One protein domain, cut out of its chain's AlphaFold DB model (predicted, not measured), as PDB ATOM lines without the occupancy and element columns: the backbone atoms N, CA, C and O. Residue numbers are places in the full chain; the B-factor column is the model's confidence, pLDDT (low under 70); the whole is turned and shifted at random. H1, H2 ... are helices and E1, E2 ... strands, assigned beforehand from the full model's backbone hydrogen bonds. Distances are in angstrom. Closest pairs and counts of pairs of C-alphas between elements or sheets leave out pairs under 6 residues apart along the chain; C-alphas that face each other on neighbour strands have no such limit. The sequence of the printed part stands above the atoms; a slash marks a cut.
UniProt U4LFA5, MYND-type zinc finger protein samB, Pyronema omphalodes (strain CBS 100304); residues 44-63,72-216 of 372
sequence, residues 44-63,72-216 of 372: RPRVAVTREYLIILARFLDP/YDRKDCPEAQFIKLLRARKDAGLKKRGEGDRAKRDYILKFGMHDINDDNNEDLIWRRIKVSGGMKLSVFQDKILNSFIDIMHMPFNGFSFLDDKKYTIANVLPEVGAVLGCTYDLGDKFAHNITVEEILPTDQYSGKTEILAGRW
ATOM      1  N   ARG A  44      13.379  18.626   9.073       32.97
ATOM      2  CA  ARG A  44      14.419  19.438   8.400       32.97
ATOM      3  C   ARG A  44      15.458  20.043   9.365       32.97
ATOM      4  O   ARG A  44      15.109  20.426  10.482       32.97
ATOM      5  N   PRO A  45      16.728  20.196   8.937       33.31
ATOM      6  CA  PRO A  45      17.797  20.713   9.786       33.31
ATOM      7  C   PRO A  45      17.625  22.117  10.366       33.31
ATOM      8  O   PRO A  45      17.683  23.119   9.655       33.31
ATOM      9  N   ARG A  46      17.567  22.189  11.699       34.38
ATOM     10  CA  ARG A  46      17.502  23.444  12.452       34.38
ATOM     11  C   ARG A  46      18.897  23.949  12.805       34.38
ATOM     12  O   ARG A  46      19.693  23.276  13.458       34.38
ATOM     13  N   VAL A  47      19.172  25.167  12.365       30.16
ATOM     14  CA  VAL A  47      20.353  25.953  12.718       30.16
ATOM     15  C   VAL A  47      19.918  26.929  13.804       30.16
ATOM     16  O   VAL A  47      18.975  27.659  13.543       30.16
ATOM     17  N   ALA A  48      20.566  26.968  14.972       32.47
ATOM     18  CA  ALA A  48      20.271  27.973  16.005       32.47
ATOM     19  C   ALA A  48      21.373  29.048  16.071       32.47
ATOM     20  O   ALA A  48      22.520  28.770  15.725       32.47
ATOM     21  N   VAL A  49      21.062  30.273  16.505       29.06
ATOM     22  CA  VAL A  49      22.066  31.327  16.766       29.06
ATOM     23  C   VAL A  49      22.239  31.514  18.267       29.06
ATOM     24  O   VAL A  49      21.257  31.748  18.964       29.06
ATOM     25  N   THR A  50      23.479  31.496  18.759       29.95
ATOM     26  CA  THR A  50      23.821  32.031  20.084       29.95
ATOM     27  C   THR A  50      24.989  33.019  20.018       29.95
ATOM     28  O   THR A  50      25.583  33.229  18.966       29.95
ATOM     29  N   ARG A  51      25.289  33.646  21.163       33.41
ATOM     30  CA  ARG A  51      26.096  34.870  21.393       33.41
ATOM     31  C   ARG A  51      27.485  34.981  20.754       33.41
ATOM     32  O   ARG A  51      28.102  36.042  20.779       33.41
ATOM     33  N   GLU A  52      28.030  33.865  20.317       24.06
ATOM     34  CA  GLU A  52      29.309  33.831  19.620       24.06
ATOM     35  C   GLU A  52      29.235  32.922  18.397       24.06
ATOM     36  O   GLU A  52      30.220  32.808  17.680       24.06
ATOM     37  N   TYR A  53      28.119  32.221  18.157       28.61
ATOM     38  CA  TYR A  53      28.138  30.972  17.410       28.61
ATOM     39  C   TYR A  53      26.832  30.623  16.683       28.61
ATOM     40  O   TYR A  53      25.770  30.499  17.289       28.61
ATOM     41  N   LEU A  54      26.937  30.293  15.392       32.50
ATOM     42  CA  LEU A  54      25.943  29.447  14.726       32.50
ATOM     43  C   LEU A  54      26.051  28.024  15.298       32.50
ATOM     44  O   LEU A  54      27.116  27.401  15.212       32.50
ATOM     45  N   ILE A  55      24.960  27.527  15.870       35.62
ATOM     46  CA  ILE A  55      24.812  26.191  16.442       35.62
ATOM     47  C   ILE A  55      24.286  25.226  15.378       35.62
ATOM     48  O   ILE A  55      23.245  25.453  14.757       35.62
ATOM     49  N   ILE A  56      24.976  24.095  15.237       35.47
ATOM     50  CA  ILE A  56      24.392  22.861  14.703       35.47
ATOM     51  C   ILE A  56      23.909  22.065  15.917       35.47
ATOM     52  O   ILE A  56      24.735  21.605  16.706       35.47
ATOM     53  N   LEU A  57      22.590  21.971  16.109       33.56
ATOM     54  CA  LEU A  57      22.006  21.289  17.264       33.56
ATOM     55  C   LEU A  57      22.147  19.771  17.092       33.56
ATOM     56  O   LEU A  57      21.582  19.188  16.168       33.56
ATOM     57  N   ALA A  58      22.878  19.134  18.005       31.30
ATOM     58  CA  ALA A  58      22.953  17.684  18.120       31.30
ATOM     59  C   ALA A  58      22.883  17.318  19.605       31.30
ATOM     60  O   ALA A  58      23.880  17.376  20.322       31.30
ATOM     61  N   ARG A  59      21.678  16.998  20.086       33.12
ATOM     62  CA  ARG A  59      21.433  16.716  21.502       33.12
ATOM     63  C   ARG A  59      22.038  15.360  21.881       33.12
ATOM     64  O   ARG A  59      21.490  14.321  21.532       33.12
ATOM     65  N   PHE A  60      23.133  15.394  22.630       33.88
ATOM     66  CA  PHE A  60      23.652  14.261  23.397       33.88
ATOM     67  C   PHE A  60      23.307  14.487  24.876       33.88
ATOM     68  O   PHE A  60      23.257  15.639  25.312       33.88
ATOM     69  N   LEU A  61      23.024  13.420  25.626       32.31
ATOM     70  CA  LEU A  61      22.709  13.492  27.056       32.31
ATOM     71  C   LEU A  61      23.874  12.982  27.912       32.31
ATOM     72  O   LEU A  61      24.440  11.935  27.620       32.31
ATOM     73  N   ASP A  62      24.117  13.755  28.970       30.72
ATOM     74  CA  ASP A  62      24.860  13.502  30.212       30.72
ATOM     75  C   ASP A  62      26.371  13.152  30.200       30.72
ATOM     76  O   ASP A  62      26.776  12.125  29.655       30.72
ATOM     77  N   PRO A  63      27.227  13.951  30.881       35.50
ATOM     78  CA  PRO A  63      28.617  13.592  31.174       35.50
ATOM     79  C   PRO A  63      28.810  12.692  32.415       35.50
ATOM     80  O   PRO A  63      29.951  12.329  32.695       35.50
ATOM     81  N   TYR A  72      39.829   6.919  24.488       57.88
ATOM     82  CA  TYR A  72      40.173   8.042  23.601       57.88
ATOM     83  C   TYR A  72      41.255   8.953  24.204       57.88
ATOM     84  O   TYR A  72      41.278  10.147  23.942       57.88
ATOM     85  N   ASP A  73      42.186   8.387  24.975       56.06
ATOM     86  CA  ASP A  73      43.157   9.062  25.871       56.06
ATOM     87  C   ASP A  73      44.077  10.138  25.214       56.06
ATOM     88  O   ASP A  73      44.918  10.751  25.867       56.06
ATOM     89  N   ARG A  74      43.961  10.368  23.893       60.44
ATOM     90  CA  ARG A  74      44.661  11.420  23.117       60.44
ATOM     91  C   ARG A  74      43.833  12.036  21.971       60.44
ATOM     92  O   ARG A  74      44.413  12.685  21.100       60.44
ATOM     93  N   LYS A  75      42.520  11.790  21.890       66.44
ATOM     94  CA  LYS A  75      41.647  12.249  20.789       66.44
ATOM     95  C   LYS A  75      40.250  12.605  21.302       66.44
ATOM     96  O   LYS A  75      39.807  12.089  22.316       66.44
ATOM     97  N   ASP A  76      39.540  13.455  20.567       77.12
ATOM     98  CA  ASP A  76      38.106  13.665  20.788       77.12
ATOM     99  C   ASP A  76      37.322  12.347  20.617       77.12
ATOM    100  O   ASP A  76      37.715  11.499  19.807       77.12
ATOM    101  N   CYS A  77      36.179  12.193  21.292       77.06
ATOM    102  CA  CYS A  77      35.248  11.099  20.996       77.06
ATOM    103  C   CYS A  77      34.702  11.201  19.549       77.06
ATOM    104  O   CYS A  77      34.697  12.298  18.973       77.06
ATOM    105  N   PRO A  78      34.250  10.093  18.926       79.94
ATOM    106  CA  PRO A  78      33.715  10.091  17.560       79.94
ATOM    107  C   PRO A  78      32.602  11.121  17.332       79.94
ATOM    108  O   PRO A  78      32.557  11.754  16.279       79.94
ATOM    109  N   GLU A  79      31.759  11.349  18.336       72.94
ATOM    110  CA  GLU A  79      30.679  12.334  18.344       72.94
ATOM    111  C   GLU A  79      31.251  13.751  18.211       72.94
ATOM    112  O   GLU A  79      30.888  14.494  17.300       72.94
ATOM    113  N   ALA A  80      32.224  14.117  19.050       75.12
ATOM    114  CA  ALA A  80      32.883  15.417  18.980       75.12
ATOM    115  C   ALA A  80      33.692  15.598  17.679       75.12
ATOM    116  O   ALA A  80      33.705  16.698  17.123       75.12
ATOM    117  N   GLN A  81      34.307  14.538  17.138       80.38
ATOM    118  CA  GLN A  81      34.937  14.576  15.808       80.38
ATOM    119  C   GLN A  81      33.901  14.843  14.702       80.38
ATOM    120  O   GLN A  81      34.122  15.697  13.839       80.38
ATOM    121  N   PHE A  82      32.753  14.163  14.749       79.81
ATOM    122  CA  PHE A  82      31.656  14.330  13.798       79.81
ATOM    123  C   PHE A  82      31.076  15.749  13.848       79.81
ATOM    124  O   PHE A  82      31.002  16.415  12.814       79.81
ATOM    125  N   ILE A  83      30.763  16.276  15.035       76.19
ATOM    126  CA  ILE A  83      30.261  17.649  15.181       76.19
ATOM    127  C   ILE A  83      31.309  18.685  14.722       76.19
ATOM    128  O   ILE A  83      30.953  19.649  14.037       76.19
ATOM    129  N   LYS A  84      32.610  18.483  14.996       81.25
ATOM    130  CA  LYS A  84      33.683  19.347  14.458       81.25
ATOM    131  C   LYS A  84      33.743  19.316  12.924       81.25
ATOM    132  O   LYS A  84      33.921  20.371  12.312       81.25
ATOM    133  N   LEU A  85      33.544  18.155  12.295       83.94
ATOM    134  CA  LEU A  85      33.464  18.027  10.834       83.94
ATOM    135  C   LEU A  85      32.236  18.753  10.262       83.94
ATOM    136  O   LEU A  85      32.362  19.476   9.273       83.94
ATOM    137  N   LEU A  86      31.062  18.606  10.884       83.19
ATOM    138  CA  LEU A  86      29.839  19.299  10.467       83.19
ATOM    139  C   LEU A  86      29.985  20.822  10.569       83.19
ATOM    140  O   LEU A  86      29.663  21.537   9.617       83.19
ATOM    141  N   ARG A  87      30.554  21.311  11.678       83.25
ATOM    142  CA  ARG A  87      30.933  22.717  11.864       83.25
ATOM    143  C   ARG A  87      31.839  23.192  10.727       83.25
ATOM    144  O   ARG A  87      31.526  24.191  10.092       83.25
ATOM    145  N   ALA A  88      32.927  22.474  10.441       85.00
ATOM    146  CA  ALA A  88      33.880  22.848   9.393       85.00
ATOM    147  C   ALA A  88      33.243  22.877   7.990       85.00
ATOM    148  O   ALA A  88      33.501  23.797   7.214       85.00
ATOM    149  N   ARG A  89      32.357  21.921   7.673       86.62
ATOM    150  CA  ARG A  89      31.580  21.918   6.420       86.62
ATOM    151  C   ARG A  89      30.652  23.130   6.321       86.62
ATOM    152  O   ARG A  89      30.609  23.772   5.273       86.62
ATOM    153  N   LYS A  90      29.943  23.479   7.401       84.25
ATOM    154  CA  LYS A  90      29.050  24.650   7.441       84.25
ATOM    155  C   LYS A  90      29.832  25.968   7.347       84.25
ATOM    156  O   LYS A  90      29.444  26.828   6.564       84.25
ATOM    157  N   ASP A  91      30.954  26.093   8.060       85.06
ATOM    158  CA  ASP A  91      31.893  27.228   7.994       85.06
ATOM    159  C   ASP A  91      32.382  27.475   6.557       85.06
ATOM    160  O   ASP A  91      32.251  28.584   6.028       85.06
ATOM    161  N   ALA A  92      32.865  26.414   5.899       89.38
ATOM    162  CA  ALA A  92      33.318  26.445   4.512       89.38
ATOM    163  C   ALA A  92      32.178  26.765   3.530       89.38
ATOM    164  O   ALA A  92      32.372  27.562   2.613       89.38
ATOM    165  N   GLY A  93      30.982  26.204   3.737       87.75
ATOM    166  CA  GLY A  93      29.799  26.488   2.921       87.75
ATOM    167  C   GLY A  93      29.366  27.954   2.990       87.75
ATOM    168  O   GLY A  93      29.146  28.577   1.953       87.75
ATOM    169  N   LEU A  94      29.314  28.536   4.194       87.75
ATOM    170  CA  LEU A  94      28.984  29.952   4.394       87.75
ATOM    171  C   LEU A  94      30.051  30.875   3.783       87.75
ATOM    172  O   LEU A  94      29.707  31.840   3.102       87.75
ATOM    173  N   LYS A  95      31.341  30.551   3.955       89.00
ATOM    174  CA  LYS A  95      32.455  31.291   3.335       89.00
ATOM    175  C   LYS A  95      32.417  31.234   1.806       89.00
ATOM    176  O   LYS A  95      32.575  32.267   1.167       89.00
ATOM    177  N   LYS A  96      32.172  30.054   1.224       90.81
ATOM    178  CA  LYS A  96      32.056  29.858  -0.234       90.81
ATOM    179  C   LYS A  96      30.861  30.616  -0.820       90.81
ATOM    180  O   LYS A  96      30.963  31.144  -1.921       90.81
ATOM    181  N   ARG A  97      29.736  30.656  -0.099       86.50
ATOM    182  CA  ARG A  97      28.511  31.369  -0.495       86.50
ATOM    183  C   ARG A  97      28.691  32.890  -0.504       86.50
ATOM    184  O   ARG A  97      28.131  33.557  -1.373       86.50
ATOM    185  N   GLY A  98      29.420  33.422   0.478       89.38
ATOM    186  CA  GLY A  98      29.587  34.861   0.675       89.38
ATOM    187  C   GLY A  98      28.264  35.601   0.914       89.38
ATOM    188  O   GLY A  98      27.213  35.008   1.172       89.38
ATOM    189  N   GLU A  99      28.323  36.927   0.858       90.56
ATOM    190  CA  GLU A  99      27.150  37.811   0.940       90.56
ATOM    191  C   GLU A  99      26.846  38.476  -0.408       90.56
ATOM    192  O   GLU A  99      25.702  38.445  -0.847       90.56
ATOM    193  N   GLY A 100      27.864  38.970  -1.122       90.94
ATOM    194  CA  GLY A 100      27.682  39.584  -2.439       90.94
ATOM    195  C   GLY A 100      26.858  40.874  -2.371       90.94
ATOM    196  O   GLY A 100      26.971  41.644  -1.419       90.94
ATOM    197  N   ASP A 101      26.007  41.097  -3.371       93.62
ATOM    198  CA  ASP A 101      25.048  42.209  -3.410       93.62
ATOM    199  C   ASP A 101      24.028  42.150  -2.260       93.62
ATOM    200  O   ASP A 101      23.586  43.196  -1.785       93.62
ATOM    201  N   ARG A 102      23.707  40.947  -1.758       95.50
ATOM    202  CA  ARG A 102      22.731  40.733  -0.674       95.50
ATOM    203  C   ARG A 102      23.094  41.448   0.630       95.50
ATOM    204  O   ARG A 102      22.204  41.728   1.426       95.50
ATOM    205  N   ALA A 103      24.364  41.800   0.845       95.25
ATOM    206  CA  ALA A 103      24.768  42.650   1.969       95.25
ATOM    207  C   ALA A 103      24.134  44.057   1.912       95.25
ATOM    208  O   ALA A 103      23.888  44.666   2.950       95.25
ATOM    209  N   LYS A 104      23.837  44.560   0.705       96.25
ATOM    210  CA  LYS A 104      23.157  45.838   0.443       96.25
ATOM    211  C   LYS A 104      21.714  45.632  -0.020       96.25
ATOM    212  O   LYS A 104      21.247  46.287  -0.948       96.25
ATOM    213  N   ARG A 105      21.012  44.696   0.616       97.81
ATOM    214  CA  ARG A 105      19.577  44.459   0.433       97.81
ATOM    215  C   ARG A 105      18.899  44.389   1.794       97.81
ATOM    216  O   ARG A 105      19.511  43.965   2.773       97.81
ATOM    217  N   ASP A 106      17.652  44.838   1.852       98.56
ATOM    218  CA  ASP A 106      16.846  44.779   3.069       98.56
ATOM    219  C   ASP A 106      16.039  43.475   3.080       98.56
ATOM    220  O   ASP A 106      15.404  43.114   2.092       98.56
ATOM    221  N   TYR A 107      16.082  42.768   4.201       98.50
ATOM    222  CA  TYR A 107      15.408  41.496   4.432       98.50
ATOM    223  C   TYR A 107      14.179  41.723   5.300       98.50
ATOM    224  O   TYR A 107      14.296  42.333   6.365       98.50
ATOM    225  N   ILE A 108      13.031  41.192   4.881       98.62
ATOM    226  CA  ILE A 108      11.827  41.094   5.704       98.62
ATOM    227  C   ILE A 108      11.826  39.714   6.358       98.62
ATOM    228  O   ILE A 108      11.764  38.689   5.674       98.62
ATOM    229  N   LEU A 109      11.950  39.697   7.684       97.94
ATOM    230  CA  LEU A 109      12.046  38.482   8.486       97.94
ATOM    231  C   LEU A 109      10.795  38.320   9.360       97.94
ATOM    232  O   LEU A 109      10.498  39.214  10.159       97.94
ATOM    233  N   LYS A 110      10.111  37.172   9.258       96.75
ATOM    234  CA  LYS A 110       9.086  36.723  10.218       96.75
ATOM    235  C   LYS A 110       9.774  35.924  11.315       96.75
ATOM    236  O   LYS A 110      10.416  34.918  11.034       96.75
ATOM    237  N   PHE A 111       9.643  36.376  12.552       93.50
ATOM    238  CA  PHE A 111      10.042  35.660  13.757       93.50
ATOM    239  C   PHE A 111       8.765  35.043  14.314       93.50
ATOM    240  O   PHE A 111       7.971  35.784  14.886       93.50
ATOM    241  N   GLY A 112       8.537  33.749  14.108       91.44
ATOM    242  CA  GLY A 112       7.432  33.008  14.726       91.44
ATOM    243  C   GLY A 112       7.924  32.210  15.929       91.44
ATOM    244  O   GLY A 112       9.033  31.666  15.883       91.44
ATOM    245  N   MET A 113       7.131  32.125  17.001       87.25
ATOM    246  CA  MET A 113       7.351  31.088  18.012       87.25
ATOM    247  C   MET A 113       7.089  29.721  17.391       87.25
ATOM    248  O   MET A 113       6.086  29.497  16.724       87.25
ATOM    249  N   HIS A 114       8.033  28.811  17.577       79.94
ATOM    250  CA  HIS A 114       7.941  27.474  17.024       79.94
ATOM    251  C   HIS A 114       6.921  26.624  17.799       79.94
ATOM    252  O   HIS A 114       6.837  26.744  19.016       79.94
ATOM    253  N   ASP A 115       6.177  25.758  17.112       81.00
ATOM    254  CA  ASP A 115       5.155  24.881  17.703       81.00
ATOM    255  C   ASP A 115       3.978  25.620  18.385       81.00
ATOM    256  O   ASP A 115       3.243  24.991  19.136       81.00
ATOM    257  N   ILE A 116       3.782  26.926  18.124       85.56
ATOM    258  CA  ILE A 116       2.620  27.704  18.600       85.56
ATOM    259  C   ILE A 116       1.875  28.298  17.402       85.56
ATOM    260  O   ILE A 116       2.244  29.346  16.855       85.56
ATOM    261  N   ASN A 117       0.820  27.604  16.985       86.81
ATOM    262  CA  ASN A 117       0.103  27.860  15.743       86.81
ATOM    263  C   ASN A 117      -1.418  27.927  15.955       86.81
ATOM    264  O   ASN A 117      -1.935  27.329  16.892       86.81
ATOM    265  N   ASP A 118      -2.125  28.656  15.085       83.00
ATOM    266  CA  ASP A 118      -3.595  28.659  15.063       83.00
ATOM    267  C   ASP A 118      -4.163  27.468  14.270       83.00
ATOM    268  O   ASP A 118      -3.413  26.696  13.670       83.00
ATOM    269  N   ASP A 119      -5.493  27.331  14.239       83.12
ATOM    270  CA  ASP A 119      -6.211  26.251  13.538       83.12
ATOM    271  C   ASP A 119      -5.842  26.104  12.046       83.12
ATOM    272  O   ASP A 119      -6.067  25.050  11.448       83.12
ATOM    273  N   ASN A 120      -5.269  27.142  11.421       85.31
ATOM    274  CA  ASN A 120      -4.816  27.119  10.026       85.31
ATOM    275  C   ASN A 120      -3.331  26.735   9.889       85.31
ATOM    276  O   ASN A 120      -2.786  26.782   8.786       85.31
ATOM    277  N   ASN A 121      -2.675  26.356  10.991       83.81
ATOM    278  CA  ASN A 121      -1.239  26.101  11.101       83.81
ATOM    279  C   ASN A 121      -0.371  27.348  10.787       83.81
ATOM    280  O   ASN A 121       0.779  27.226  10.363       83.81
ATOM    281  N   GLU A 122      -0.894  28.560  10.997       87.06
ATOM    282  CA  GLU A 122      -0.110  29.802  10.933       87.06
ATOM    283  C   GLU A 122       0.474  30.155  12.302       87.06
ATOM    284  O   GLU A 122      -0.103  29.820  13.332       87.06
ATOM    285  N   ASP A 123       1.640  30.809  12.353       90.06
ATOM    286  CA  ASP A 123       2.233  31.244  13.632       90.06
ATOM    287  C   ASP A 123       1.265  32.196  14.363       90.06
ATOM    288  O   ASP A 123       0.839  33.209  13.796       90.06
ATOM    289  N   LEU A 124       0.947  31.907  15.630       90.44
ATOM    290  CA  LEU A 124       0.136  32.802  16.469       90.44
ATOM    291  C   LEU A 124       0.964  33.995  16.937       90.44
ATOM    292  O   LEU A 124       0.638  35.150  16.660       90.44
ATOM    293  N   ILE A 125       2.082  33.701  17.600       91.00
ATOM    294  CA  ILE A 125       2.962  34.699  18.205       91.00
ATOM    295  C   ILE A 125       4.101  34.986  17.236       91.00
ATOM    296  O   ILE A 125       4.999  34.160  17.046       91.00
ATOM    297  N   TRP A 126       4.079  36.169  16.618       94.06
ATOM    298  CA  TRP A 126       5.127  36.552  15.673       94.06
ATOM    299  C   TRP A 126       5.432  38.047  15.608       94.06
ATOM    300  O   TRP A 126       4.631  38.904  15.992       94.06
ATOM    301  N   ARG A 127       6.618  38.370  15.081       94.94
ATOM    302  CA  ARG A 127       7.078  39.732  14.758       94.94
ATOM    303  C   ARG A 127       7.644  39.762  13.338       94.94
ATOM    304  O   ARG A 127       8.413  38.883  12.966       94.94
ATOM    305  N   ARG A 128       7.304  40.788  12.556       97.69
ATOM    306  CA  ARG A 128       7.874  41.045  11.224       97.69
ATOM    307  C   ARG A 128       8.839  42.220  11.306       97.69
ATOM    308  O   ARG A 128       8.431  43.335  11.646       97.69
ATOM    309  N   ILE A 129      10.110  41.977  11.004       97.38
ATOM    310  CA  ILE A 129      11.196  42.952  11.178       97.38
ATOM    311  C   ILE A 129      11.974  43.088   9.869       97.38
ATOM    312  O   ILE A 129      12.400  42.092   9.287       97.38
ATOM    313  N   LYS A 130      12.193  44.330   9.430       98.38
ATOM    314  CA  LYS A 130      13.136  44.652   8.358       98.38
ATOM    315  C   LYS A 130      14.542  44.815   8.932       98.38
ATOM    316  O   LYS A 130      14.708  45.554   9.903       98.38
ATOM    317  N   VAL A 131      15.546  44.192   8.316       97.94
ATOM    318  CA  VAL A 131      16.976  44.357   8.651       97.94
ATOM    319  C   VAL A 131      17.850  44.424   7.394       97.94
ATOM    320  O   VAL A 131      17.491  43.877   6.359       97.94
ATOM    321  N   SER A 132      19.029  45.048   7.484       98.00
ATOM    322  CA  SER A 132      20.045  44.959   6.422       98.00
ATOM    323  C   SER A 132      20.623  43.542   6.348       98.00
ATOM    324  O   SER A 132      21.035  42.987   7.369       98.00
ATOM    325  N   GLY A 133      20.748  42.992   5.138       97.31
ATOM    326  CA  GLY A 133      21.446  41.731   4.888       97.31
ATOM    327  C   GLY A 133      22.914  41.752   5.325       97.31
ATOM    328  O   GLY A 133      23.446  40.717   5.718       97.31
ATOM    329  N   GLY A 134      23.552  42.927   5.329       96.25
ATOM    330  CA  GLY A 134      24.918  43.146   5.812       96.25
ATOM    331  C   GLY A 134      25.045  43.278   7.336       96.25
ATOM    332  O   GLY A 134      26.154  43.448   7.842       96.25
ATOM    333  N   MET A 135      23.947  43.198   8.099       95.06
ATOM    334  CA  MET A 135      24.016  43.193   9.561       95.06
ATOM    335  C   MET A 135      24.735  41.928  10.054       95.06
ATOM    336  O   MET A 135      24.350  40.807   9.719       95.06
ATOM    337  N   LYS A 136      25.777  42.109  10.874       91.12
ATOM    338  CA  LYS A 136      26.510  41.016  11.532       91.12
ATOM    339  C   LYS A 136      25.614  40.256  12.503       91.12
ATOM    340  O   LYS A 136      24.844  40.880  13.233       91.12
ATOM    341  N   LEU A 137      25.757  38.931  12.574       87.00
ATOM    342  CA  LEU A 137      24.917  38.102  13.448       87.00
ATOM    343  C   LEU A 137      25.088  38.453  14.929       87.00
ATOM    344  O   LEU A 137      24.087  38.546  15.627       87.00
ATOM    345  N   SER A 138      26.302  38.781  15.375       82.81
ATOM    346  CA  SER A 138      26.547  39.278  16.742       82.81
ATOM    347  C   SER A 138      25.825  40.592  17.066       82.81
ATOM    348  O   SER A 138      25.447  40.841  18.209       82.81
ATOM    349  N   VAL A 139      25.597  41.446  16.064       86.62
ATOM    350  CA  VAL A 139      24.847  42.701  16.220       86.62
ATOM    351  C   VAL A 139      23.344  42.436  16.193       86.62
ATOM    352  O   VAL A 139      22.619  42.955  17.033       86.62
ATOM    353  N   PHE A 140      22.879  41.597  15.267       88.38
ATOM    354  CA  PHE A 140      21.488  41.151  15.199       88.38
ATOM    355  C   PHE A 140      21.055  40.471  16.507       88.38
ATOM    356  O   PHE A 140      19.999  40.773  17.058       88.38
ATOM    357  N   GLN A 141      21.918  39.621  17.057       81.75
ATOM    358  CA  GLN A 141      21.692  38.918  18.309       81.75
ATOM    359  C   GLN A 141      21.669  39.875  19.518       81.75
ATOM    360  O   GLN A 141      20.733  39.816  20.309       81.75
ATOM    361  N   ASP A 142      22.611  40.823  19.633       79.44
ATOM    362  CA  ASP A 142      22.615  41.810  20.731       79.44
ATOM    363  C   ASP A 142      21.477  42.845  20.649       79.44
ATOM    364  O   ASP A 142      21.085  43.398  21.677       79.44
ATOM    365  N   LYS A 143      20.968  43.154  19.446       83.75
ATOM    366  CA  LYS A 143      20.042  44.285  19.223       83.75
ATOM    367  C   LYS A 143      18.607  43.913  18.865       83.75
ATOM    368  O   LYS A 143      17.735  44.754  19.073       83.75
ATOM    369  N   ILE A 144      18.368  42.716  18.330       84.69
ATOM    370  CA  ILE A 144      17.057  42.281  17.817       84.69
ATOM    371  C   ILE A 144      16.521  41.077  18.599       84.69
ATOM    372  O   ILE A 144      15.357  41.088  18.982       84.69
ATOM    373  N   LEU A 145      17.359  40.069  18.874       76.38
ATOM    374  CA  LEU A 145      16.946  38.815  19.536       76.38
ATOM    375  C   LEU A 145      16.998  38.822  21.074       76.38
ATOM    376  O   LEU A 145      16.533  37.865  21.681       76.38
ATOM    377  N   ASN A 146      17.547  39.877  21.686       66.31
ATOM    378  CA  ASN A 146      17.977  39.937  23.091       66.31
ATOM    379  C   ASN A 146      19.263  39.124  23.380       66.31
ATOM    380  O   ASN A 146      19.510  38.041  22.845       66.31
ATOM    381  N   SER A 147      20.135  39.676  24.230       51.91
ATOM    382  CA  SER A 147      21.465  39.120  24.493       51.91
ATOM    383  C   SER A 147      21.496  38.229  25.741       51.91
ATOM    384  O   SER A 147      21.520  38.726  26.865       51.91
ATOM    385  N   PHE A 148      21.573  36.909  25.519       54.09
ATOM    386  CA  PHE A 148      21.462  35.848  26.536       54.09
ATOM    387  C   PHE A 148      22.337  36.050  27.785       54.09
ATOM    388  O   PHE A 148      23.502  36.464  27.692       54.09
ATOM    389  N   ILE A 149      21.785  35.647  28.932       50.78
ATOM    390  CA  ILE A 149      22.439  35.606  30.255       50.78
ATOM    391  C   ILE A 149      22.742  34.153  30.675       50.78
ATOM    392  O   ILE A 149      23.249  33.899  31.759       50.78
ATOM    393  N   ASP A 150      22.531  33.182  29.792       57.25
ATOM    394  CA  ASP A 150      22.473  31.783  30.198       57.25
ATOM    395  C   ASP A 150      23.586  30.898  29.615       57.25
ATOM    396  O   ASP A 150      23.366  29.943  28.873       57.25
ATOM    397  N   ILE A 151      24.836  31.222  29.963       57.88
ATOM    398  CA  ILE A 151      25.953  30.294  29.719       57.88
ATOM    399  C   ILE A 151      25.907  29.096  30.687       57.88
ATOM    400  O   ILE A 151      26.502  28.058  30.400       57.88
ATOM    401  N   MET A 152      25.183  29.200  31.803       61.59
ATOM    402  CA  MET A 152      25.124  28.149  32.822       61.59
ATOM    403  C   MET A 152      24.462  26.874  32.293       61.59
ATOM    404  O   MET A 152      24.939  25.787  32.613       61.59
ATOM    405  N   HIS A 153      23.458  26.981  31.414       66.62
ATOM    406  CA  HIS A 153      22.871  25.808  30.762       66.62
ATOM    407  C   HIS A 153      23.635  25.303  29.520       66.62
ATOM    408  O   HIS A 153      23.255  24.287  28.932       66.62
ATOM    409  N   MET A 154      24.741  25.940  29.116       63.00
ATOM    410  CA  MET A 154      25.530  25.497  27.954       63.00
ATOM    411  C   MET A 154      26.046  24.048  28.072       63.00
ATOM    412  O   MET A 154      25.875  23.310  27.106       63.00
ATOM    413  N   PRO A 155      26.612  23.568  29.201       60.00
ATOM    414  CA  PRO A 155      27.123  22.195  29.294       60.00
ATOM    415  C   PRO A 155      26.073  21.100  29.037       60.00
ATOM    416  O   PRO A 155      26.435  20.002  28.627       60.00
ATOM    417  N   PHE A 156      24.781  21.397  29.224       59.94
ATOM    418  CA  PHE A 156      23.669  20.464  28.988       59.94
ATOM    419  C   PHE A 156      23.160  20.460  27.535       59.94
ATOM    420  O   PHE A 156      22.162  19.807  27.224       59.94
ATOM    421  N   ASN A 157      23.813  21.203  26.638       57.34
ATOM    422  CA  ASN A 157      23.461  21.294  25.229       57.34
ATOM    423  C   ASN A 157      24.626  20.781  24.365       57.34
ATOM    424  O   ASN A 157      25.726  21.323  24.382       57.34
ATOM    425  N   GLY A 158      24.385  19.737  23.567       53.75
ATOM    426  CA  GLY A 158      25.378  19.231  22.618       53.75
ATOM    427  C   GLY A 158      25.532  20.174  21.420       53.75
ATOM    428  O   GLY A 158      24.626  20.293  20.591       53.75
ATOM    429  N   PHE A 159      26.675  20.860  21.325       61.44
ATOM    430  CA  PHE A 159      26.920  21.861  20.285       61.44
ATOM    431  C   PHE A 159      28.345  21.864  19.723       61.44
ATOM    432  O   PHE A 159      29.324  21.438  20.336       61.44
ATOM    433  N   SER A 160      28.471  22.464  18.541       65.25
ATOM    434  CA  SER A 160      29.659  23.228  18.170       65.25
ATOM    435  C   SER A 160      29.262  24.400  17.272       65.25
ATOM    436  O   SER A 160      28.101  24.556  16.899       65.25
ATOM    437  N   PHE A 161      30.228  25.272  17.005       69.69
ATOM    438  CA  PHE A 161      30.010  26.683  17.306       69.69
ATOM    439  C   PHE A 161      30.707  27.610  16.287       69.69
ATOM    440  O   PHE A 161      31.937  27.649  16.239       69.69
ATOM    441  N   LEU A 162      29.980  28.343  15.432       74.62
ATOM    442  CA  LEU A 162      30.571  29.171  14.352       74.62
ATOM    443  C   LEU A 162      30.553  30.684  14.600       74.62
ATOM    444  O   LEU A 162      29.495  31.290  14.488       74.62
ATOM    445  N   ASP A 163      31.736  31.258  14.837       77.69
ATOM    446  CA  ASP A 163      31.986  32.677  15.158       77.69
ATOM    447  C   ASP A 163      31.045  33.670  14.443       77.69
ATOM    448  O   ASP A 163      31.218  33.984  13.263       77.69
ATOM    449  N   ASP A 164      30.047  34.165  15.173       78.19
ATOM    450  CA  ASP A 164      28.951  35.009  14.683       78.19
ATOM    451  C   ASP A 164      29.409  36.406  14.225       78.19
ATOM    452  O   ASP A 164      28.744  37.060  13.421       78.19
ATOM    453  N   LYS A 165      30.602  36.839  14.649       83.25
ATOM    454  CA  LYS A 165      31.284  38.051  14.169       83.25
ATOM    455  C   LYS A 165      31.749  37.904  12.716       83.25
ATOM    456  O   LYS A 165      31.899  38.902  12.007       83.25
ATOM    457  N   LYS A 166      31.958  36.673  12.239       85.12
ATOM    458  CA  LYS A 166      32.382  36.412  10.855       85.12
ATOM    459  C   LYS A 166      31.232  36.531   9.858       85.12
ATOM    460  O   LYS A 166      31.494  36.860   8.704       85.12
ATOM    461  N   TYR A 167      29.990  36.338  10.298       88.69
ATOM    462  CA  TYR A 167      28.836  36.162   9.418       88.69
ATOM    463  C   TYR A 167      27.805  37.292   9.516       88.69
ATOM    464  O   TYR A 167      27.642  37.934  10.554       88.69
ATOM    465  N   THR A 168      27.105  37.528   8.412       93.81
ATOM    466  CA  THR A 168      25.971  38.449   8.280       93.81
ATOM    467  C   THR A 168      24.668  37.687   8.034       93.81
ATOM    468  O   THR A 168      24.688  36.488   7.727       93.81
ATOM    469  N   ILE A 169      23.530  38.380   8.142       94.94
ATOM    470  CA  ILE A 169      22.205  37.852   7.776       94.94
ATOM    471  C   ILE A 169      22.244  37.219   6.375       94.94
ATOM    472  O   ILE A 169      21.876  36.056   6.219       94.94
ATOM    473  N   ALA A 170      22.820  37.915   5.390       95.56
ATOM    474  CA  ALA A 170      22.930  37.463   4.004       95.56
ATOM    475  C   ALA A 170      23.819  36.221   3.776       95.56
ATOM    476  O   ALA A 170      23.758  35.614   2.699       95.56
ATOM    477  N   ASN A 171      24.652  35.816   4.747       92.44
ATOM    478  CA  ASN A 171      25.376  34.540   4.672       92.44
ATOM    479  C   ASN A 171      24.479  33.356   5.066       92.44
ATOM    480  O   ASN A 171      24.468  32.321   4.387       92.44
ATOM    481  N   VAL A 172      23.760  33.488   6.186       90.56
ATOM    482  CA  VAL A 172      22.975  32.390   6.778       90.56
ATOM    483  C   VAL A 172      21.584  32.257   6.166       90.56
ATOM    484  O   VAL A 172      21.122  31.130   6.001       90.56
ATOM    485  N   LEU A 173      20.986  33.374   5.749       93.25
ATOM    486  CA  LEU A 173      19.689  33.482   5.087       93.25
ATOM    487  C   LEU A 173      19.906  33.988   3.639       93.25
ATOM    488  O   LEU A 173      19.982  35.193   3.402       93.25
ATOM    489  N   PRO A 174      20.105  33.087   2.657       90.62
ATOM    490  CA  PRO A 174      20.520  33.463   1.300       90.62
ATOM    491  C   PRO A 174      19.371  33.919   0.392       90.62
ATOM    492  O   PRO A 174      19.622  34.633  -0.576       90.62
ATOM    493  N   GLU A 175      18.147  33.466   0.665       93.75
ATOM    494  CA  GLU A 175      17.009  33.492  -0.257       93.75
ATOM    495  C   GLU A 175      15.676  33.525   0.508       93.75
ATOM    496  O   GLU A 175      15.636  33.273   1.715       93.75
ATOM    497  N   VAL A 176      14.588  33.846  -0.195       96.50
ATOM    498  CA  VAL A 176      13.222  33.813   0.351       96.50
ATOM    499  C   VAL A 176      12.840  32.376   0.719       96.50
ATOM    500  O   VAL A 176      13.184  31.435   0.008       96.50
ATOM    501  N   GLY A 177      12.156  32.198   1.849       91.88
ATOM    502  CA  GLY A 177      11.828  30.890   2.419       91.88
ATOM    503  C   GLY A 177      12.970  30.230   3.201       91.88
ATOM    504  O   GLY A 177      12.756  29.182   3.808       91.88
ATOM    505  N   ALA A 178      14.170  30.824   3.245       90.31
ATOM    506  CA  ALA A 178      15.220  30.355   4.142       90.31
ATOM    507  C   ALA A 178      14.811  30.564   5.608       90.31
ATOM    508  O   ALA A 178      14.333  31.639   5.977       90.31
ATOM    509  N   VAL A 179      15.050  29.546   6.441       87.75
ATOM    510  CA  VAL A 179      14.723  29.554   7.873       87.75
ATOM    511  C   VAL A 179      15.992  29.431   8.709       87.75
ATOM    512  O   VAL A 179      16.865  28.599   8.449       87.75
ATOM    513  N   LEU A 180      16.066  30.254   9.747       85.62
ATOM    514  CA  LEU A 180      17.065  30.218  10.800       85.62
ATOM    515  C   LEU A 180      16.332  29.996  12.122       85.62
ATOM    516  O   LEU A 180      15.530  30.825  12.536       85.62
ATOM    517  N   GLY A 181      16.592  28.875  12.783       83.31
ATOM    518  CA  GLY A 181      16.107  28.665  14.139       83.31
ATOM    519  C   GLY A 181      16.798  29.620  15.116       83.31
ATOM    520  O   GLY A 181      17.924  30.078  14.905       83.31
ATOM    521  N   CYS A 182      16.139  29.900  16.228       82.44
ATOM    522  CA  CYS A 182      16.730  30.595  17.359       82.44
ATOM    523  C   CYS A 182      16.192  29.989  18.651       82.44
ATOM    524  O   CYS A 182      14.983  29.891  18.830       82.44
ATOM    525  N   THR A 183      17.089  29.587  19.547       79.31
ATOM    526  CA  THR A 183      16.728  29.149  20.898       79.31
ATOM    527  C   THR A 183      17.103  30.278  21.844       79.31
ATOM    528  O   THR A 183      18.287  30.575  22.004       79.31
ATOM    529  N   TYR A 184      16.092  30.940  22.400       76.75
ATOM    530  CA  TYR A 184      16.244  31.959  23.429       76.75
ATOM    531  C   TYR A 184      16.006  31.357  24.807       76.75
ATOM    532  O   TYR A 184      15.111  30.538  24.963       76.75
ATOM    533  N   ASP A 185      16.839  31.764  25.763       73.44
ATOM    534  CA  ASP A 185      17.068  31.074  27.034       73.44
ATOM    535  C   ASP A 185      17.542  29.610  26.854       73.44
ATOM    536  O   ASP A 185      16.976  28.846  26.075       73.44
ATOM    537  N   LEU A 186      18.636  29.189  27.500       74.19
ATOM    538  CA  LEU A 186      19.145  27.814  27.334       74.19
ATOM    539  C   LEU A 186      18.624  26.851  28.412       74.19
ATOM    540  O   LEU A 186      18.762  25.634  28.231       74.19
ATOM    541  N   GLY A 187      17.990  27.373  29.463       74.06
ATOM    542  CA  GLY A 187      17.179  26.646  30.428       74.06
ATOM    543  C   GLY A 187      15.785  26.408  29.866       74.06
ATOM    544  O   GLY A 187      15.428  25.255  29.606       74.06
ATOM    545  N   ASP A 188      15.058  27.494  29.596       78.06
ATOM    546  CA  ASP A 188      13.648  27.470  29.181       78.06
ATOM    547  C   ASP A 188      13.451  27.112  27.699       78.06
ATOM    548  O   ASP A 188      12.474  26.460  27.338       78.06
ATOM    549  N   LYS A 189      14.422  27.437  26.833       79.75
ATOM    550  CA  LYS A 189      14.487  27.000  25.423       79.75
ATOM    551  C   LYS A 189      13.321  27.485  24.564       79.75
ATOM    552  O   LYS A 189      12.774  26.720  23.766       79.75
ATOM    553  N   PHE A 190      13.015  28.777  24.644       81.75
ATOM    554  CA  PHE A 190      12.089  29.445  23.733       81.75
ATOM    555  C   PHE A 190      12.544  29.306  22.276       81.75
ATOM    556  O   PHE A 190      13.464  29.992  21.809       81.75
ATOM    557  N   ALA A 191      11.907  28.404  21.539       84.94
ATOM    558  CA  ALA A 191      12.253  28.106  20.162       84.94
ATOM    559  C   ALA A 191      11.506  29.049  19.215       84.94
ATOM    560  O   ALA A 191      10.289  29.190  19.284       84.94
ATOM    561  N   HIS A 192      12.239  29.671  18.300       85.12
ATOM    562  CA  HIS A 192      11.709  30.556  17.273       85.12
ATOM    563  C   HIS A 192      12.204  30.117  15.897       85.12
ATOM    564  O   HIS A 192      13.350  29.680  15.757       85.12
ATOM    565  N   ASN A 193      11.375  30.311  14.876       88.62
ATOM    566  CA  ASN A 193      11.778  30.248  13.476       88.62
ATOM    567  C   ASN A 193      11.860  31.672  12.917       88.62
ATOM    568  O   ASN A 193      10.901  32.436  12.997       88.62
ATOM    569  N   ILE A 194      13.016  32.027  12.355       91.94
ATOM    570  CA  ILE A 194      13.262  33.293  11.665       91.94
ATOM    571  C   ILE A 194      13.280  32.998  10.166       91.94
ATOM    572  O   ILE A 194      14.266  32.478   9.639       91.94
ATOM    573  N   THR A 195      12.181  33.308   9.490       94.38
ATOM    574  CA  THR A 195      11.955  33.000   8.073       94.38
ATOM    575  C   THR A 195      12.105  34.260   7.228       94.38
ATOM    576  O   THR A 195      11.555  35.305   7.571       94.38
ATOM    577  N   VAL A 196      12.821  34.172   6.105       97.00
ATOM    578  CA  VAL A 196      12.838  35.239   5.091       97.00
ATOM    579  C   VAL A 196      11.527  35.215   4.312       97.00
ATOM    580  O   VAL A 196      11.297  34.296   3.530       97.00
ATOM    581  N   GLU A 197      10.694  36.236   4.478       98.12
ATOM    582  CA  GLU A 197       9.491  36.421   3.655       98.12
ATOM    583  C   GLU A 197       9.812  37.159   2.352       98.12
ATOM    584  O   GLU A 197       9.269  36.838   1.301       98.12
ATOM    585  N   GLU A 198      10.728  38.130   2.404       98.44
ATOM    586  CA  GLU A 198      11.082  38.962   1.255       98.44
ATOM    587  C   GLU A 198      12.532  39.459   1.358       98.44
ATOM    588  O   GLU A 198      13.058  39.687   2.450       98.44
ATOM    589  N   ILE A 199      13.182  39.651   0.207       98.31
ATOM    590  CA  ILE A 199      14.473  40.341   0.098       98.31
ATOM    591  C   ILE A 199      14.304  41.477  -0.911       98.31
ATOM    592  O   ILE A 199      14.293  41.235  -2.122       98.31
ATOM    593  N   LEU A 200      14.210  42.714  -0.428       97.94
ATOM    594  CA  LEU A 200      13.995  43.896  -1.264       97.94
ATOM    595  C   LEU A 200      15.141  44.076  -2.277       97.94
ATOM    596  O   LEU A 200      16.290  43.717  -1.981       97.94
ATOM    597  N   PRO A 201      14.868  44.595  -3.485       96.25
ATOM    598  CA  PRO A 201      15.903  44.848  -4.482       96.25
ATOM    599  C   PRO A 201      16.834  45.997  -4.051       96.25
ATOM    600  O   PRO A 201      16.511  46.809  -3.183       96.25
ATOM    601  N   THR A 202      18.037  46.038  -4.627       94.44
ATOM    602  CA  THR A 202      19.145  46.908  -4.182       94.44
ATOM    603  C   THR A 202      18.855  48.408  -4.331       94.44
ATOM    604  O   THR A 202      19.396  49.217  -3.582       94.44
ATOM    605  N   ASP A 203      17.986  48.800  -5.263       94.88
ATOM    606  CA  ASP A 203      17.504  50.176  -5.447       94.88
ATOM    607  C   ASP A 203      16.591  50.653  -4.303       94.88
ATOM    608  O   ASP A 203      16.525  51.850  -4.025       94.88
ATOM    609  N   GLN A 204      15.951  49.723  -3.590       95.12
ATOM    610  CA  GLN A 204      15.125  49.991  -2.409       95.12
ATOM    611  C   GLN A 204      15.905  49.870  -1.087       95.12
ATOM    612  O   GLN A 204      15.320  49.988  -0.007       95.12
ATOM    613  N   TYR A 205      17.224  49.645  -1.138       96.75
ATOM    614  CA  TYR A 205      18.045  49.428   0.051       96.75
ATOM    615  C   TYR A 205      18.086  50.654   0.971       96.75
ATOM    616  O   TYR A 205      18.777  51.644   0.720       96.75
ATOM    617  N   SER A 206      17.399  50.554   2.109       96.56
ATOM    618  CA  SER A 206      17.493  51.538   3.185       96.56
ATOM    619  C   SER A 206      18.586  51.167   4.190       96.56
ATOM    620  O   SER A 206      19.259  52.044   4.736       96.56
ATOM    621  N   GLY A 207      18.786  49.873   4.446       96.00
ATOM    622  CA  GLY A 207      19.598  49.337   5.536       96.00
ATOM    623  C   GLY A 207      18.991  49.545   6.925       96.00
ATOM    624  O   GLY A 207      19.595  49.141   7.916       96.00
ATOM    625  N   LYS A 208      17.826  50.199   7.034       96.94
ATOM    626  CA  LYS A 208      17.206  50.547   8.317       96.94
ATOM    627  C   LYS A 208      16.604  49.317   8.990       96.94
ATOM    628  O   LYS A 208      16.027  48.453   8.338       96.94
ATOM    629  N   THR A 209      16.701  49.283  10.315       97.62
ATOM    630  CA  THR A 209      16.068  48.270  11.161       97.62
ATOM    631  C   THR A 209      14.722  48.771  11.667       97.62
ATOM    632  O   THR A 209      14.672  49.783  12.367       97.62
ATOM    633  N   GLU A 210      13.635  48.087  11.307       96.88
ATOM    634  CA  GLU A 210      12.264  48.558  11.549       96.88
ATOM    635  C   GLU A 210      11.330  47.386  11.893       96.88
ATOM    636  O   GLU A 210      11.343  46.367  11.204       96.88
ATOM    637  N   ILE A 211      10.494  47.530  12.931       97.19
ATOM    638  CA  ILE A 211       9.384  46.597  13.195       97.19
ATOM    639  C   ILE A 211       8.195  47.027  12.335       97.19
ATOM    640  O   ILE A 211       7.720  48.168  12.430       97.19
ATOM    641  N   LEU A 212       7.746  46.106  11.483       97.69
ATOM    642  CA  LEU A 212       6.707  46.334  10.483       97.69
ATOM    643  C   LEU A 212       5.330  45.872  10.959       97.69
ATOM    644  O   LEU A 212       4.348  46.553  10.682       97.69
ATOM    645  N   ALA A 213       5.264  44.738  11.661       96.94
ATOM    646  CA  ALA A 213       4.033  44.164  12.202       96.94
ATOM    647  C   ALA A 213       4.339  43.127  13.300       96.94
ATOM    648  O   ALA A 213       5.494  42.741  13.501       96.94
ATOM    649  N   GLY A 214       3.298  42.653  13.976       94.81
ATOM    650  CA  GLY A 214       3.336  41.544  14.924       94.81
ATOM    651  C   GLY A 214       1.922  41.129  15.325       94.81
ATOM    652  O   GLY A 214       0.962  41.822  14.986       94.81
ATOM    653  N   ARG A 215       1.811  39.999  16.024       92.69
ATOM    654  CA  ARG A 215       0.565  39.432  16.561       92.69
ATOM    655  C   ARG A 215       0.847  38.820  17.934       92.69
ATOM    656  O   ARG A 215       1.908  38.205  18.084       92.69
ATOM    657  N   TRP A 216      -0.086  38.995  18.874       90.62
ATOM    658  CA  TRP A 216      -0.058  38.465  20.246       90.62
ATOM    659  C   TRP A 216       1.101  38.961  21.128       90.62
ATOM    660  O   TRP A 216       2.133  39.437  20.635       90.62
TER     661      TRP A 216
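This is residues 44 to 63 and 72 to 216 of the 372 residues of the protein "MYND-type zinc finger protein samB" of Pyronema omphalodes (strain CBS 100304) (UniProt U4LFA5). A strongly twisted sheet of five strands, E6, E7, E3, E4 and E8, forms a wall, and a small sheet, E1, E2 and E5, follows beside its edge strand E6. The long helix H1 covers E5 and part of E2 of the small sheet; of the short helices, H4 packs on residues 94 to 97 of H1 and only grazes the wall, H3 only grazes the small sheet, and H2 comes between H1 and E3 along the chain. The 165 printed residues hold four named helices and eight named strands, in the order E1 E2 H1 H2 E3 E4 H3 E5 H4 E6 E7 E8; both sheets are antiparallel, and the class is mixed, helices and strands. The whole is compact, with a radius of gyration of the C-alphas of 16.7 A and spans of 57 by 38 by 28 A.

Look first for E7, residues 190 to 199, which runs 26.1 A from C-alpha 190 at (12.089, 29.445, 23.733). Its sheet also holds E6, residues 179 to 184, E3, residues 106 to 113 and 22.4 A long, E4, residues 126 to 132 and 19.5 A long, and E8, residues 210 to 215, ending at C-alpha 215 at (0.565, 39.432, 16.561). The small sheet has E1, residues 47 to 50, E2, residues 53 to 56, and E5, residues 161 to 163. Find C-alpha 78 at (33.715, 10.091, 17.560); from there H1, residues 78 to 97, runs 28.4 A. H2 is residues 100 to 104, H3 residues 137 to 143 and H4 residues 169 to 172.

In the large sheet, look for N 182 and O 192 at 2.8 A between E6 and E7, a hairpin, and N 195 and O 110 at 2.8 A between E7 and E3. E3 and E4, also a hairpin, have N 109 and O 129 at 2.9 A; E4 and E8 have N 128 and O 213 at 2.8 A. Between the two sheets, E1 and E6 have 13 pairs of C-alphas within 8 A, and their closest C-alphas, those of Ala 48 and Cys 182, are 4.6 A apart. The hairpin E1 and E2 has N 55 and O 48 at 2.7 A, and E2 and E5 have N 54 and O 162 at 2.9 A. H1 is on this small sheet at a height of 7.8 A, its closest C-alphas to E5 being Asp 91 and Leu 162, 6.8 A apart. H1 touches H4 with residues 94 to 97 alone, closest at the C-alphas of Leu 94 and Asn 171, 5.8 A. H2 and H4 only just touch, with 3 pairs of C-alphas within 8 A, the closest being Arg 102 and Ala 170, 5.7 A. H4 only grazes the large sheet, and H3 only grazes the small one. In H1 and H3 every O i to N i+4 pair is within hydrogen-bond range; H2 has 0 of 1, but 2 of 2 O i to N i+3 pairs, and H4 is too short for an O i to N i+4 pair.

The C-alphas farthest apart, those of Asp 73 and Asp 203, are 57.7 A apart. Residues 64 to 71 are not printed, and C-alphas 63 and 72 stand 14.9 A apart across the cut. The links E3 to E4 and H3 to E5 are long. The mean pLDDT of the printed part is 78.4; residues 44 to 63, 72 to 75 and 146 to 161 are under 70.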